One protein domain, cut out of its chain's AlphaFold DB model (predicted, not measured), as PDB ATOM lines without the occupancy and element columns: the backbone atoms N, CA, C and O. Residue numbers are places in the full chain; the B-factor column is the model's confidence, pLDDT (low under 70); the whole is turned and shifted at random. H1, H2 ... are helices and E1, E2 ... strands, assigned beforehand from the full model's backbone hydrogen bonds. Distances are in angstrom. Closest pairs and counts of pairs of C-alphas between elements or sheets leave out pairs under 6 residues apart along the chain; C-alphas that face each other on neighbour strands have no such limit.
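This is residues 10 to 39 and 101 to 179 of the 231 residues of an uncharacterized protein of Lysinibacillus sp. SDF0037 (UniProt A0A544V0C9). A curled antiparallel sheet of four strands has one long helix, H1, covering part of one face and running along the strands, with the short helix H2 across H1 near its first residues. Residues 128 to 140 run back beside H1 to H2, and after E4 the unnamed residues 156 to 179 run away from the sheet and fold back in a long loop. The printed part has 109 residues, with two named helices and four named strands in the order E1 E2 E3 H1 H2 E4; the sheet's order is E3 E2 E1 E4, and the class is mixed, helices and strands. It is only just loose, close to compact, with a radius of gyration of the C-alphas of 16.0 A, and flat, spanning 45 by 45 by 22 A.

E1, residues 10 to 14, begins at C-alpha 10 (37.405, 43.552, 12.869) and is 12.7 A long. E2, residues 17 to 27, is 29.1 A long and bends by 56 degrees at residue 23. E3 is residues 33 to 39, 18.5 A. After the cut, H1, residues 101 to 127, runs 39.5 A from C-alpha 101 (35.664, 49.575, -11.315). H2 is residues 141 to 148, 10.8 A. E4, residues 152 to 155, is 10.0 A long and ends at C-alpha 155 (36.564, 39.035, 11.041).

E1, E2 and E3 form a meander, each strand the antiparallel neighbour of the one before, in two hairpins. The pairing is staggered: E2 pairs with E1 over residues 17 to 21, where N 12 and O 19 are 2.9 A apart, and with E3 over residues 21 to 27, where N 24 and O 36 are 2.9 A apart. E4 is antiparallel to E1, with N 11 and O 154 at 2.9 A. H1 is on the sheet at a height of 9.7 A, over E2 and E1, and at 18 degrees to E2 on the local plane it runs along the strands. The closest C-alphas of H1 and E2 are those of Tyr 117 and Val 22, 6.9 A apart. H1 touches H2 with residues 103 to 107 alone, about perpendicular at 85 degrees; their closest C-alphas, of Arg 103 and Tyr 145, are 6.4 A apart. H2 only grazes the sheet, with residues 146 to 148. In H2 every O i to N i+4 pair is within hydrogen-bond range, in H1 22 of 23.

The two C-alphas farthest apart, of Arg 30 and Glu 142, are 49.2 A apart. Residues 40 to 100 are not printed, and C-alphas 39 and 101 are 27.5 A apart across this cut. The link from H1 to H2, 13 residues, is long. The mean pLDDT of the printed part is 71.2; residues 124 to 140, 142 and 155 to 179 are under 70.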
ATOM      1  N   PHE A  10      38.817  43.789  13.139       85.06
ATOM      2  CA  PHE A  10      37.405  43.552  12.869       85.06
ATOM      3  C   PHE A  10      36.908  44.654  11.941       85.06
ATOM      4  O   PHE A  10      37.070  45.832  12.258       85.06
ATOM      5  N   ALA A  11      36.354  44.278  10.797       86.62
ATOM      6  CA  ALA A  11      35.943  45.206   9.760       86.62
ATOM      7  C   ALA A  11      34.467  45.017   9.411       86.62
ATOM      8  O   ALA A  11      33.960  43.896   9.399       86.62
ATOM      9  N   ILE A  12      33.784  46.116   9.118       86.25
ATOM     10  CA  ILE A  12      32.416  46.126   8.606       86.25
ATOM     11  C   ILE A  12      32.437  46.967   7.335       86.25
ATOM     12  O   ILE A  12      32.779  48.147   7.394       86.25
ATOM     13  N   LEU A  13      32.097  46.361   6.202       85.12
ATOM     14  CA  LEU A  13      31.727  47.101   5.004       85.12
ATOM     15  C   LEU A  13      30.275  47.531   5.181       85.12
ATOM     16  O   LEU A  13      29.365  46.704   5.141       85.12
ATOM     17  N   ASP A  14      30.110  48.811   5.475       84.25
ATOM     18  CA  ASP A  14      28.836  49.504   5.581       84.25
ATOM     19  C   ASP A  14      28.414  50.016   4.195       84.25
ATOM     20  O   ASP A  14      29.157  49.890   3.221       84.25
ATOM     21  N   TYR A  15      27.230  50.613   4.112       81.81
ATOM     22  CA  TYR A  15      26.645  51.091   2.863       81.81
ATOM     23  C   TYR A  15      27.546  52.059   2.070       81.81
ATOM     24  O   TYR A  15      27.631  51.941   0.858       81.81
ATOM     25  N   ASP A  16      28.249  52.979   2.729       83.19
ATOM     26  CA  ASP A  16      29.038  54.067   2.117       83.19
ATOM     27  C   ASP A  16      30.531  54.036   2.505       83.19
ATOM     28  O   ASP A  16      31.288  54.971   2.232       83.19
ATOM     29  N   GLY A  17      30.985  52.985   3.193       89.00
ATOM     30  CA  GLY A  17      32.328  52.990   3.762       89.00
ATOM     31  C   GLY A  17      32.720  51.753   4.549       89.00
ATOM     32  O   GLY A  17      31.910  50.912   4.923       89.00
ATOM     33  N   LEU A  18      34.008  51.676   4.852       90.94
ATOM     34  CA  LEU A  18      34.614  50.627   5.654       90.94
ATOM     35  C   LEU A  18      34.850  51.127   7.083       90.94
ATOM     36  O   LEU A  18      35.592  52.083   7.323       90.94
ATOM     37  N   LEU A  19      34.242  50.448   8.051       91.69
ATOM     38  CA  LEU A  19      34.475  50.647   9.476       91.69
ATOM     39  C   LEU A  19      35.494  49.626   9.969       91.69
ATOM     40  O   LEU A  19      35.339  48.426   9.746       91.69
ATOM     41  N   LEU A  20      36.511  50.092  10.691       90.88
ATOM     42  CA  LEU A  20      37.577  49.243  11.213       90.88
ATOM     43  C   LEU A  20      37.711  49.407  12.719       90.88
ATOM     44  O   LEU A  20      37.835  50.519  13.232       90.88
ATOM     45  N   ASN A  21      37.742  48.278  13.415       89.94
ATOM     46  CA  ASN A  21      38.063  48.186  14.824       89.94
ATOM     47  C   ASN A  21      39.403  47.461  14.979       89.94
ATOM     48  O   ASN A  21      39.521  46.262  14.698       89.94
ATOM     49  N   VAL A  22      40.416  48.217  15.391       88.06
ATOM     50  CA  VAL A  22      41.827  47.805  15.383       88.06
ATOM     51  C   VAL A  22      42.476  48.103  16.723       88.06
ATOM     52  O   VAL A  22      41.929  48.846  17.538       88.06
ATOM     53  N   TYR A  23      43.660  47.546  16.944       84.50
ATOM     54  CA  TYR A  23      44.499  47.921  18.075       84.50
ATOM     55  C   TYR A  23      45.325  49.167  17.755       84.50
ATOM     56  O   TYR A  23      46.003  49.200  16.730       84.50
ATOM     57  N   LYS A  24      45.286  50.168  18.639       82.69
ATOM     58  CA  LYS A  24      46.180  51.329  18.602       82.69
ATOM     59  C   LYS A  24      46.925  51.480  19.920       82.69
ATOM     60  O   LYS A  24      46.384  51.192  20.986       82.69
ATOM     61  N   GLU A  25      48.167  51.936  19.810       77.50
ATOM     62  CA  GLU A  25      49.014  52.292  20.940       77.50
ATOM     63  C   GLU A  25      48.861  53.781  21.257       77.50
ATOM     64  O   GLU A  25      48.861  54.630  20.361       77.50
ATOM     65  N   TYR A  26      48.740  54.099  22.538       80.50
ATOM     66  CA  TYR A  26      48.780  55.458  23.057       80.50
ATOM     67  C   TYR A  26      49.589  55.476  24.346       80.50
ATOM     68  O   TYR A  26      49.746  54.460  25.021       80.50
ATOM     69  N   LYS A  27      50.118  56.651  24.683       81.44
ATOM     70  CA  LYS A  27      50.730  56.868  25.990       81.44
ATOM     71  C   LYS A  27      49.645  57.306  26.959       81.44
ATOM     72  O   LYS A  27      48.906  58.241  26.649       81.44
ATOM     73  N   ASP A  28      49.540  56.630  28.094       79.94
ATOM     74  CA  ASP A  28      48.656  57.070  29.167       79.94
ATOM     75  C   ASP A  28      49.202  58.340  29.852       79.94
ATOM     76  O   ASP A  28      50.282  58.843  29.526       79.94
ATOM     77  N   GLU A  29      48.462  58.872  30.826       81.38
ATOM     78  CA  GLU A  29      48.856  60.068  31.589       81.38
ATOM     79  C   GLU A  29      50.189  59.908  32.346       81.38
ATOM     80  O   GLU A  29      50.787  60.898  32.771       81.38
ATOM     81  N   ARG A  30      50.672  58.671  32.512       80.19
ATOM     82  CA  ARG A  30      51.939  58.327  33.169       80.19
ATOM     83  C   ARG A  30      53.074  58.098  32.168       80.19
ATOM     84  O   ARG A  30      54.220  57.942  32.583       80.19
ATOM     85  N   GLY A  31      52.784  58.156  30.867       78.75
ATOM     86  CA  GLY A  31      53.743  57.925  29.791       78.75
ATOM     87  C   GLY A  31      53.934  56.451  29.434       78.75
ATOM     88  O   GLY A  31      54.799  56.158  28.604       78.75
ATOM     89  N   ASP A  32      53.137  55.552  30.017       78.94
ATOM     90  CA  ASP A  32      53.179  54.121  29.740       78.94
ATOM     91  C   ASP A  32      52.447  53.816  28.428       78.94
ATOM     92  O   ASP A  32      51.371  54.352  28.152       78.94
ATOM     93  N   SER A  33      53.025  52.937  27.608       75.06
ATOM     94  CA  SER A  33      52.396  52.462  26.375       75.06
ATOM     95  C   SER A  33      51.228  51.530  26.688       75.06
ATOM     96  O   SER A  33      51.414  50.420  27.195       75.06
ATOM     97  N   VAL A  34      50.020  51.963  26.342       79.50
ATOM     98  CA  VAL A  34      48.790  51.180  26.457       79.50
ATOM     99  C   VAL A  34      48.272  50.859  25.062       79.50
ATOM    100  O   VAL A  34      48.276  51.697  24.163       79.50
ATOM    101  N   VAL A  35      47.827  49.617  24.880       77.38
ATOM    102  CA  VAL A  35      47.226  49.140  23.635       77.38
ATOM    103  C   VAL A  35      45.747  48.887  23.879       77.38
ATOM    104  O   VAL A  35      45.385  48.015  24.673       77.38
ATOM    105  N   GLU A  36      44.888  49.610  23.168       83.38
ATOM    106  CA  GLU A  36      43.440  49.422  23.237       83.38
ATOM    107  C   GLU A  36      42.821  49.241  21.859       83.38
ATOM    108  O   GLU A  36      43.437  49.507  20.825       83.38
ATOM    109  N   ARG A  37      41.580  48.754  21.859       85.06
ATOM    110  CA  ARG A  37      40.811  48.567  20.637       85.06
ATOM    111  C   ARG A  37      39.981  49.812  20.367       85.06
ATOM    112  O   ARG A  37      39.146  50.175  21.191       85.06
ATOM    113  N   VAL A  38      40.172  50.417  19.202       89.06
ATOM    114  CA  VAL A  38      39.490  51.651  18.806       89.06
ATOM    115  C   VAL A  38      38.791  51.473  17.470       89.06
ATOM    116  O   VAL A  38      39.276  50.763  16.586       89.06
ATOM    117  N   TRP A  39      37.639  52.124  17.326       90.69
ATOM    118  CA  TRP A  39      37.024  52.332  16.023       90.69
ATOM    119  C   TRP A  39      37.717  53.495  15.327       90.69
ATOM    120  O   TRP A  39      37.873  54.571  15.904       90.69
ATOM    121  N   LYS A 101      34.831  48.630 -12.061       90.94
ATOM    122  CA  LYS A 101      35.664  49.575 -11.315       90.94
ATOM    123  C   LYS A 101      35.195  49.686  -9.871       90.94
ATOM    124  O   LYS A 101      36.019  49.543  -8.976       90.94
ATOM    125  N   ARG A 102      33.890  49.842  -9.650       90.62
ATOM    126  CA  ARG A 102      33.249  49.873  -8.333       90.62
ATOM    127  C   ARG A 102      33.654  48.661  -7.496       90.62
ATOM    128  O   ARG A 102      34.274  48.817  -6.445       90.62
ATOM    129  N   ARG A 103      33.416  47.444  -8.001       88.56
ATOM    130  CA  ARG A 103      33.794  46.197  -7.307       88.56
ATOM    131  C   ARG A 103      35.292  46.128  -7.029       88.56
ATOM    132  O   ARG A 103      35.697  45.759  -5.931       88.56
ATOM    133  N   GLN A 104      36.124  46.481  -8.007       89.12
ATOM    134  CA  GLN A 104      37.575  46.463  -7.845       89.12
ATOM    135  C   GLN A 104      38.043  47.440  -6.759       89.12
ATOM    136  O   GLN A 104      38.877  47.061  -5.938       89.12
ATOM    137  N   THR A 105      37.499  48.656  -6.737       91.31
ATOM    138  CA  THR A 105      37.829  49.690  -5.752       91.31
ATOM    139  C   THR A 105      37.433  49.255  -4.348       91.31
ATOM    140  O   THR A 105      38.280  49.263  -3.461       91.31
ATOM    141  N   ILE A 106      36.190  48.801  -4.139       89.81
ATOM    142  CA  ILE A 106      35.728  48.364  -2.810       89.81
ATOM    143  C   ILE A 106      36.600  47.210  -2.295       89.81
ATOM    144  O   ILE A 106      37.062  47.239  -1.153       89.81
ATOM    145  N   VAL A 107      36.890  46.219  -3.149       87.62
ATOM    146  CA  VAL A 107      37.760  45.090  -2.788       87.62
ATOM    147  C   VAL A 107      39.175  45.554  -2.446       87.62
ATOM    148  O   VAL A 107      39.710  45.117  -1.432       87.62
ATOM    149  N   SER A 108      39.777  46.435  -3.249       88.19
ATOM    150  CA  SER A 108      41.127  46.965  -3.003       88.19
ATOM    151  C   SER A 108      41.186  47.736  -1.685       88.19
ATOM    152  O   SER A 108      42.029  47.417  -0.849       88.19
ATOM    153  N   ILE A 109      40.230  48.634  -1.419       90.81
ATOM    154  CA  ILE A 109      40.155  49.390  -0.161       90.81
ATOM    155  C   ILE A 109      40.065  48.444   1.038       90.81
ATOM    156  O   ILE A 109      40.806  48.607   2.011       90.81
ATOM    157  N   VAL A 110      39.188  47.438   0.981       87.31
ATOM    158  CA  VAL A 110      39.035  46.457   2.064       87.31
ATOM    159  C   VAL A 110      40.326  45.659   2.253       87.31
ATOM    160  O   VAL A 110      40.837  45.577   3.370       87.31
ATOM    161  N   GLN A 111      40.893  45.105   1.179       84.12
ATOM    162  CA  GLN A 111      42.107  44.288   1.235       84.12
ATOM    163  C   GLN A 111      43.319  45.065   1.756       84.12
ATOM    164  O   GLN A 111      44.023  44.571   2.637       84.12
ATOM    165  N   GLU A 112      43.559  46.268   1.238       86.56
ATOM    166  CA  GLU A 112      44.708  47.098   1.594       86.56
ATOM    167  C   GLU A 112      44.642  47.541   3.052       86.56
ATOM    168  O   GLU A 112      45.621  47.396   3.785       86.56
ATOM    169  N   ASN A 113      43.472  47.994   3.512       89.06
ATOM    170  CA  ASN A 113      43.303  48.403   4.900       89.06
ATOM    171  C   ASN A 113      43.414  47.222   5.865       89.06
ATOM    172  O   ASN A 113      44.101  47.317   6.885       89.06
ATOM    173  N   LEU A 114      42.789  46.085   5.551       84.06
ATOM    174  CA  LEU A 114      42.937  44.876   6.360       84.06
ATOM    175  C   LEU A 114      44.404  44.444   6.439       84.06
ATOM    176  O   LEU A 114      44.908  44.206   7.534       84.06
ATOM    177  N   ALA A 115      45.100  44.375   5.301       81.44
ATOM    178  CA  ALA A 115      46.508  44.000   5.251       81.44
ATOM    179  C   ALA A 115      47.382  44.972   6.053       81.44
ATOM    180  O   ALA A 115      48.247  44.529   6.811       81.44
ATOM    181  N   PHE A 116      47.133  46.278   5.934       85.44
ATOM    182  CA  PHE A 116      47.837  47.308   6.689       85.44
ATOM    183  C   PHE A 116      47.686  47.097   8.198       85.44
ATOM    184  O   PHE A 116      48.687  46.934   8.894       85.44
ATOM    185  N   TYR A 117      46.456  47.002   8.710       85.44
ATOM    186  CA  TYR A 117      46.231  46.891  10.156       85.44
ATOM    187  C   TYR A 117      46.598  45.518  10.735       85.44
ATOM    188  O   TYR A 117      47.006  45.425  11.894       85.44
ATOM    189  N   ILE A 118      46.527  44.452   9.934       79.25
ATOM    190  CA  ILE A 118      47.078  43.141  10.296       79.25
ATOM    191  C   ILE A 118      48.606  43.223  10.444       79.25
ATOM    192  O   ILE A 118      49.170  42.704  11.410       79.25
ATOM    193  N   ASN A 119      49.284  43.886   9.505       77.94
ATOM    194  CA  ASN A 119      50.733  44.059   9.551       77.94
ATOM    195  C   ASN A 119      51.170  44.957  10.707       77.94
ATOM    196  O   ASN A 119      52.115  44.603  11.409       77.94
ATOM    197  N   GLU A 120      50.457  46.050  10.961       79.62
ATOM    198  CA  GLU A 120      50.662  46.890  12.140       79.62
ATOM    199  C   GLU A 120      50.557  46.052  13.421       79.62
ATOM    200  O   GLU A 120      51.486  46.017  14.225       79.62
ATOM    201  N   HIS A 121      49.501  45.246  13.567       77.25
ATOM    202  CA  HIS A 121      49.358  44.345  14.711       77.25
ATOM    203  C   HIS A 121      50.538  43.360  14.869       77.25
ATOM    204  O   HIS A 121      50.967  43.077  15.992       77.25
ATOM    205  N   ASN A 122      51.121  42.869  13.770       71.50
ATOM    206  CA  ASN A 122      52.331  42.034  13.806       71.50
ATOM    207  C   ASN A 122      53.570  42.777  14.312       71.50
ATOM    208  O   ASN A 122      54.436  42.168  14.942       71.50
ATOM    209  N   VAL A 123      53.704  44.069  14.004       70.50
ATOM    210  CA  VAL A 123      54.820  44.890  14.492       70.50
ATOM    211  C   VAL A 123      54.738  45.015  16.013       70.50
ATOM    212  O   VAL A 123      55.736  44.766  16.690       70.50
ATOM    213  N   TYR A 124      53.548  45.277  16.561       64.94
ATOM    214  CA  TYR A 124      53.357  45.424  18.008       64.94
ATOM    215  C   TYR A 124      53.441  44.095  18.769       64.94
ATOM    216  O   TYR A 124      54.030  44.024  19.845       64.94
ATOM    217  N   THR A 125      52.899  43.005  18.223       62.50
ATOM    218  CA  THR A 125      52.935  41.699  18.908       62.50
ATOM    219  C   THR A 125      54.347  41.108  18.983       62.50
ATOM    220  O   THR A 125      54.675  40.464  19.981       62.50
ATOM    221  N   LYS A 126      55.244  41.432  18.040       58.16
ATOM    222  CA  LYS A 126      56.680  41.106  18.152       58.16
ATOM    223  C   LYS A 126      57.354  41.722  19.381       58.16
ATOM    224  O   LYS A 126      58.263  41.103  19.923       58.16
ATOM    225  N   ALA A 127      56.920  42.902  19.834       51.66
ATOM    226  CA  ALA A 127      57.434  43.524  21.059       51.66
ATOM    227  C   ALA A 127      56.952  42.811  22.339       51.66
ATOM    228  O   ALA A 127      57.538  42.985  23.403       51.66
ATOM    229  N   LEU A 128      55.913  41.976  22.231       49.91
ATOM    230  CA  LEU A 128      55.338  41.176  23.317       49.91
ATOM    231  C   LEU A 128      55.823  39.712  23.299       49.91
ATOM    232  O   LEU A 128      55.162  38.844  23.867       49.91
ATOM    233  N   ASP A 129      56.946  39.434  22.625       51.66
ATOM    234  CA  ASP A 129      57.540  38.095  22.444       51.66
ATOM    235  C   ASP A 129      56.619  37.088  21.718       51.66
ATOM    236  O   ASP A 129      56.812  35.868  21.724       51.66
ATOM    237  N   VAL A 130      55.596  37.606  21.031       50.03
ATOM    238  CA  VAL A 130      54.727  36.826  20.156       50.03
ATOM    239  C   VAL A 130      55.432  36.716  18.802       50.03
ATOM    240  O   VAL A 130      55.443  37.638  17.992       50.03
ATOM    241  N   THR A 131      56.034  35.557  18.530       48.16
ATOM    242  CA  THR A 131      56.778  35.230  17.288       48.16
ATOM    243  C   THR A 131      55.882  35.024  16.055       48.16
ATOM    244  O   THR A 131      56.297  34.457  15.042       48.16
ATOM    245  N   TYR A 132      54.634  35.467  16.131       52.88
ATOM    246  CA  TYR A 132      53.575  35.134  15.194       52.88
ATOM    247  C   TYR A 132      53.413  36.197  14.101       52.88
ATOM    248  O   TYR A 132      53.563  37.388  14.359       52.88
ATOM    249  N   LYS A 133      53.110  35.768  12.870       58.09
ATOM    250  CA  LYS A 133      52.779  36.658  11.748       58.09
ATOM    251  C   LYS A 133      51.367  36.356  11.265       58.09
ATOM    252  O   LYS A 133      51.129  35.312  10.659       58.09
ATOM    253  N   PHE A 134      50.459  37.287  11.501       61.00
ATOM    254  CA  PHE A 134      49.165  37.329  10.851       61.00
ATOM    255  C   PHE A 134      49.337  37.670   9.365       61.00
ATOM    256  O   PHE A 134      50.127  38.549   9.019       61.00
ATOM    257  N   ALA A 135      48.611  36.989   8.483       61.16
ATOM    258  CA  ALA A 135      48.603  37.282   7.052       61.16
ATOM    259  C   ALA A 135      47.166  37.274   6.532       61.16
ATOM    260  O   ALA A 135      46.354  36.457   6.969       61.16
ATOM    261  N   LEU A 136      46.857  38.171   5.593       66.19
ATOM    262  CA  LEU A 136      45.569  38.148   4.908       66.19
ATOM    263  C   LEU A 136      45.482  36.853   4.071       66.19
ATOM    264  O   LEU A 136      46.403  36.585   3.292       66.19
ATOM    265  N   PRO A 137      44.432  36.027   4.227       60.53
ATOM    266  CA  PRO A 137      44.289  34.811   3.442       60.53
ATOM    267  C   PRO A 137      44.039  35.143   1.969       60.53
ATOM    268  O   PRO A 137      43.423  36.154   1.629       60.53
ATOM    269  N   LEU A 138      44.485  34.247   1.089       61.31
ATOM    270  CA  LEU A 138      44.122  34.295  -0.322       61.31
ATOM    271  C   LEU A 138      42.647  33.905  -0.452       61.31
ATOM    272  O   LEU A 138      42.296  32.736  -0.307       61.31
ATOM    273  N   ILE A 139      41.798  34.898  -0.700       67.69
ATOM    274  CA  ILE A 139      40.368  34.714  -0.955       67.69
ATOM    275  C   ILE A 139      40.135  34.870  -2.468       67.69
ATOM    276  O   ILE A 139      40.633  35.841  -3.054       67.69
ATOM    277  N   PRO A 140      39.419  33.931  -3.118       69.62
ATOM    278  CA  PRO A 140      39.065  34.026  -4.528       69.62
ATOM    279  C   PRO A 140      38.388  35.352  -4.875       69.62
ATOM    280  O   PRO A 140      37.615  35.909  -4.098       69.62
ATOM    281  N   LYS A 141      38.646  35.851  -6.085       71.56
ATOM    282  CA  LYS A 141      38.059  37.108  -6.565       71.56
ATOM    283  C   LYS A 141      36.525  37.074  -6.563       71.56
ATOM    284  O   LYS A 141      35.900  38.073  -6.236       71.56
ATOM    285  N   GLU A 142      35.940  35.925  -6.893       68.19
ATOM    286  CA  GLU A 142      34.487  35.723  -6.879       68.19
ATOM    287  C   GLU A 142      33.899  35.841  -5.467       68.19
ATOM    288  O   GLU A 142      32.883  36.505  -5.286       68.19
ATOM    289  N   ASP A 143      34.573  35.290  -4.455       70.06
ATOM    290  CA  ASP A 143      34.135  35.383  -3.058       70.06
ATOM    291  C   ASP A 143      34.184  36.825  -2.546       70.06
ATOM    292  O   ASP A 143      33.251  37.280  -1.890       70.06
ATOM    293  N   TRP A 144      35.225  37.579  -2.916       78.81
ATOM    294  CA  TRP A 144      35.277  39.017  -2.651       78.81
ATOM    295  C   TRP A 144      34.133  39.766  -3.322       78.81
ATOM    296  O   TRP A 144      33.454  40.562  -2.675       78.81
ATOM    297  N   TYR A 145      33.906  39.493  -4.607       75.25
ATOM    298  CA  TYR A 145      32.871  40.160  -5.392       75.25
ATOM    299  C   TYR A 145      31.480  39.919  -4.800       75.25
ATOM    300  O   TYR A 145      30.706  40.858  -4.667       75.25
ATOM    301  N   ASN A 146      31.207  38.705  -4.322       71.38
ATOM    302  CA  ASN A 146      29.941  38.377  -3.672       71.38
ATOM    303  C   ASN A 146      29.703  39.113  -2.340       71.38
ATOM    304  O   ASN A 146      28.549  39.211  -1.917       71.38
ATOM    305  N   THR A 147      30.764  39.589  -1.675       72.12
ATOM    306  CA  THR A 147      30.677  40.323  -0.396       72.12
ATOM    307  C   THR A 147      30.670  41.835  -0.520       72.12
ATOM    308  O   THR A 147      30.304  42.503   0.436       72.12
ATOM    309  N   VAL A 148      31.074  42.392  -1.660       76.19
ATOM    310  CA  VAL A 148      31.038  43.851  -1.865       76.19
ATOM    311  C   VAL A 148      29.716  44.339  -2.452       76.19
ATOM    312  O   VAL A 148      29.466  45.538  -2.459       76.19
ATOM    313  N   ASP A 149      28.871  43.408  -2.899       74.44
ATOM    314  CA  ASP A 149      27.512  43.671  -3.380       74.44
ATOM    315  C   ASP A 149      26.494  43.862  -2.230       74.44
ATOM    316  O   ASP A 149      25.336  44.156  -2.492       74.44
ATOM    317  N   ASP A 150      26.890  43.680  -0.963       72.25
ATOM    318  CA  ASP A 150      26.015  43.831   0.209       72.25
ATOM    319  C   ASP A 150      26.814  44.253   1.460       72.25
ATOM    320  O   ASP A 150      28.025  44.028   1.553       72.25
ATOM    321  N   ILE A 151      26.123  44.807   2.470       74.69
ATOM    322  CA  ILE A 151      26.714  45.094   3.788       74.69
ATOM    323  C   ILE A 151      27.293  43.798   4.348       74.69
ATOM    324  O   ILE A 151      26.569  42.807   4.480       74.69
ATOM    325  N   SER A 152      28.575  43.832   4.709       72.69
ATOM    326  CA  SER A 152      29.355  42.642   5.051       72.69
ATOM    327  C   SER A 152      30.211  42.841   6.296       72.69
ATOM    328  O   SER A 152      30.720  43.925   6.573       72.69
ATOM    329  N   ILE A 153      30.417  41.758   7.048       75.06
ATOM    330  CA  ILE A 153      31.284  41.735   8.232       75.06
ATOM    331  C   ILE A 153      32.513  40.883   7.924       75.06
ATOM    332  O   ILE A 153      32.402  39.721   7.549       75.06
ATOM    333  N   PHE A 154      33.706  41.424   8.149       74.81
ATOM    334  CA  PHE A 154      34.958  40.690   7.999       74.81
ATOM    335  C   PHE A 154      35.655  40.567   9.353       74.81
ATOM    336  O   PHE A 154      35.998  41.556  10.003       74.81
ATOM    337  N   ALA A 155      35.890  39.330   9.784       67.56
ATOM    338  CA  ALA A 155      36.564  39.035  11.041       67.56
ATOM    339  C   ALA A 155      37.614  37.948  10.828       67.56
ATOM    340  O   ALA A 155      37.296  36.766  10.756       67.56
ATOM    341  N   PHE A 156      38.884  38.338  10.773       66.06
ATOM    342  CA  PHE A 156      39.976  37.382  10.625       66.06
ATOM    343  C   PHE A 156      40.384  36.874  12.002       66.06
ATOM    344  O   PHE A 156      40.997  37.589  12.791       66.06
ATOM    345  N   ILE A 157      40.013  35.630  12.291       60.78
ATOM    346  CA  ILE A 157      40.466  34.904  13.477       60.78
ATOM    347  C   ILE A 157      41.544  33.942  13.011       60.78
ATOM    348  O   ILE A 157      41.234  33.026  12.255       60.78
ATOM    349  N   GLN A 158      42.775  34.116  13.475       54.06
ATOM    350  CA  GLN A 158      43.845  33.168  13.185       54.06
ATOM    351  C   GLN A 158      44.206  32.431  14.479       54.06
ATOM    352  O   GLN A 158      44.623  33.044  15.462       54.06
ATOM    353  N   GLY A 159      43.942  31.120  14.501       50.81
ATOM    354  CA  GLY A 159      44.153  30.266  15.673       50.81
ATOM    355  C   GLY A 159      45.631  30.103  16.042       50.81
ATOM    356  O   GLY A 159      46.518  30.371  15.236       50.81
ATOM    357  N   TYR A 160      45.900  29.635  17.265       49.50
ATOM    358  CA  TYR A 160      47.262  29.298  17.687       49.50
ATOM    359  C   TYR A 160      47.810  28.174  16.791       49.50
ATOM    360  O   TYR A 160      47.157  27.129  16.690       49.50
ATOM    361  N   PRO A 161      48.984  28.333  16.156       49.19
ATOM    362  CA  PRO A 161      49.559  27.274  15.346       49.19
ATOM    363  C   PRO A 161      49.974  26.129  16.273       49.19
ATOM    364  O   PRO A 161      51.004  26.184  16.946       49.19
ATOM    365  N   TYR A 162      49.163  25.077  16.333       45.53
ATOM    366  CA  TYR A 162      49.554  23.839  16.991       45.53
ATOM    367  C   TYR A 162      50.565  23.141  16.074       45.53
ATOM    368  O   TYR A 162      50.202  22.646  15.010       45.53
ATOM    369  N   LYS A 163      51.852  23.166  16.444       45.22
ATOM    370  CA  LYS A 163      52.895  22.415  15.733       45.22
ATOM    371  C   LYS A 163      52.712  20.927  16.026       45.22
ATOM    372  O   LYS A 163      53.207  20.432  17.035       45.22
ATOM    373  N   VAL A 164      52.006  20.221  15.152       45.47
ATOM    374  CA  VAL A 164      52.139  18.765  15.018       45.47
ATOM    375  C   VAL A 164      52.882  18.544  13.719       45.47
ATOM    376  O   VAL A 164      52.336  18.746  12.639       45.47
ATOM    377  N   ASP A 165      54.159  18.196  13.864       49.34
ATOM    378  CA  ASP A 165      55.114  18.142  12.764       49.34
ATOM    379  C   ASP A 165      55.263  19.504  12.045       49.34
ATOM    380  O   ASP A 165      54.713  20.518  12.475       49.34
ATOM    381  N   THR A 166      56.079  19.572  11.000       48.56
ATOM    382  CA  THR A 166      56.502  20.780  10.253       48.56
ATOM    383  C   THR A 166      55.394  21.703   9.694       48.56
ATOM    384  O   THR A 166      55.701  22.671   8.999       48.56
ATOM    385  N   THR A 167      54.117  21.475  10.015       42.53
ATOM    386  CA  THR A 167      52.968  22.202   9.464       42.53
ATOM    387  C   THR A 167      52.339  23.132  10.508       42.53
ATOM    388  O   THR A 167      51.917  22.701  11.579       42.53
ATOM    389  N   ALA A 168      52.256  24.427  10.196       50.34
ATOM    390  CA  ALA A 168      51.518  25.403  10.996       50.34
ATOM    391  C   ALA A 168      50.058  25.476  10.519       50.34
ATOM    392  O   ALA A 168      49.806  25.701   9.335       50.34
ATOM    393  N   TYR A 169      49.094  25.301  11.428       46.22
ATOM    394  CA  TYR A 169      47.673  25.468  11.118       46.22
ATOM    395  C   TYR A 169      47.276  26.948  11.195       46.22
ATOM    396  O   TYR A 169      47.301  27.540  12.273       46.22
ATOM    397  N   ASN A 170      46.886  27.527  10.056       49.31
ATOM    398  CA  ASN A 170      46.330  28.875   9.946       49.31
ATOM    399  C   ASN A 170      44.857  28.764   9.537       49.31
ATOM    400  O   ASN A 170      44.552  28.505   8.376       49.31
ATOM    401  N   GLY A 171      43.945  28.931  10.493       50.28
ATOM    402  CA  GLY A 171      42.521  29.092  10.199       50.28
ATOM    403  C   GLY A 171      42.194  30.558   9.926       50.28
ATOM    404  O   GLY A 171      42.839  31.434  10.486       50.28
ATOM    405  N   TYR A 172      41.197  30.821   9.090       52.03
ATOM    406  CA  TYR A 172      40.514  32.109   9.013       52.03
ATOM    407  C   TYR A 172      39.012  31.839   8.956       52.03
ATOM    408  O   TYR A 172      38.585  30.799   8.453       52.03
ATOM    409  N   ALA A 173      38.211  32.756   9.487       53.06
ATOM    410  CA  ALA A 173      36.771  32.749   9.287       53.06
ATOM    411  C   ALA A 173      36.433  33.908   8.352       53.06
ATOM    412  O   ALA A 173      36.791  35.050   8.613       53.06
ATOM    413  N   PHE A 174      35.772  33.607   7.246       52.88
ATOM    414  CA  PHE A 174      35.202  34.607   6.359       52.88
ATOM    415  C   PHE A 174      33.689  34.486   6.486       52.88
ATOM    416  O   PHE A 174      33.122  33.454   6.137       52.88
ATOM    417  N   VAL A 175      33.044  35.496   7.067       52.78
ATOM    418  CA  VAL A 175      31.590  35.499   7.270       52.78
ATOM    419  C   VAL A 175      31.008  36.696   6.537       52.78
ATOM    420  O   VAL A 175      30.618  37.682   7.149       52.78
ATOM    421  N   GLY A 176      30.928  36.592   5.211       47.25
ATOM    422  CA  GLY A 176      30.091  37.483   4.414       47.25
ATOM    423  C   GLY A 176      28.626  37.240   4.767       47.25
ATOM    424  O   GLY A 176      27.961  36.406   4.158       47.25
ATOM    425  N   THR A 177      28.127  37.894   5.814       46.19
ATOM    426  CA  THR A 177      26.694  37.921   6.100       46.19
ATOM    427  C   THR A 177      26.108  39.117   5.376       46.19
ATOM    428  O   THR A 177      26.475  40.244   5.677       46.19
ATOM    429  N   ARG A 178      25.219  38.859   4.413       48.16
ATOM    430  CA  ARG A 178      24.416  39.903   3.777       48.16
ATOM    431  C   ARG A 178      23.435  40.423   4.812       48.16
ATOM    432  O   ARG A 178      22.418  39.782   5.095       48.16
ATOM    433  N   LEU A 179      23.749  41.565   5.407       44.66
ATOM    434  CA  LEU A 179      22.798  42.290   6.238       44.66
ATOM    435  C   LEU A 179      21.809  43.000   5.312       44.66
ATOM    436  O   LEU A 179      21.881  44.204   5.100       44.66
TER     437      LEU A 179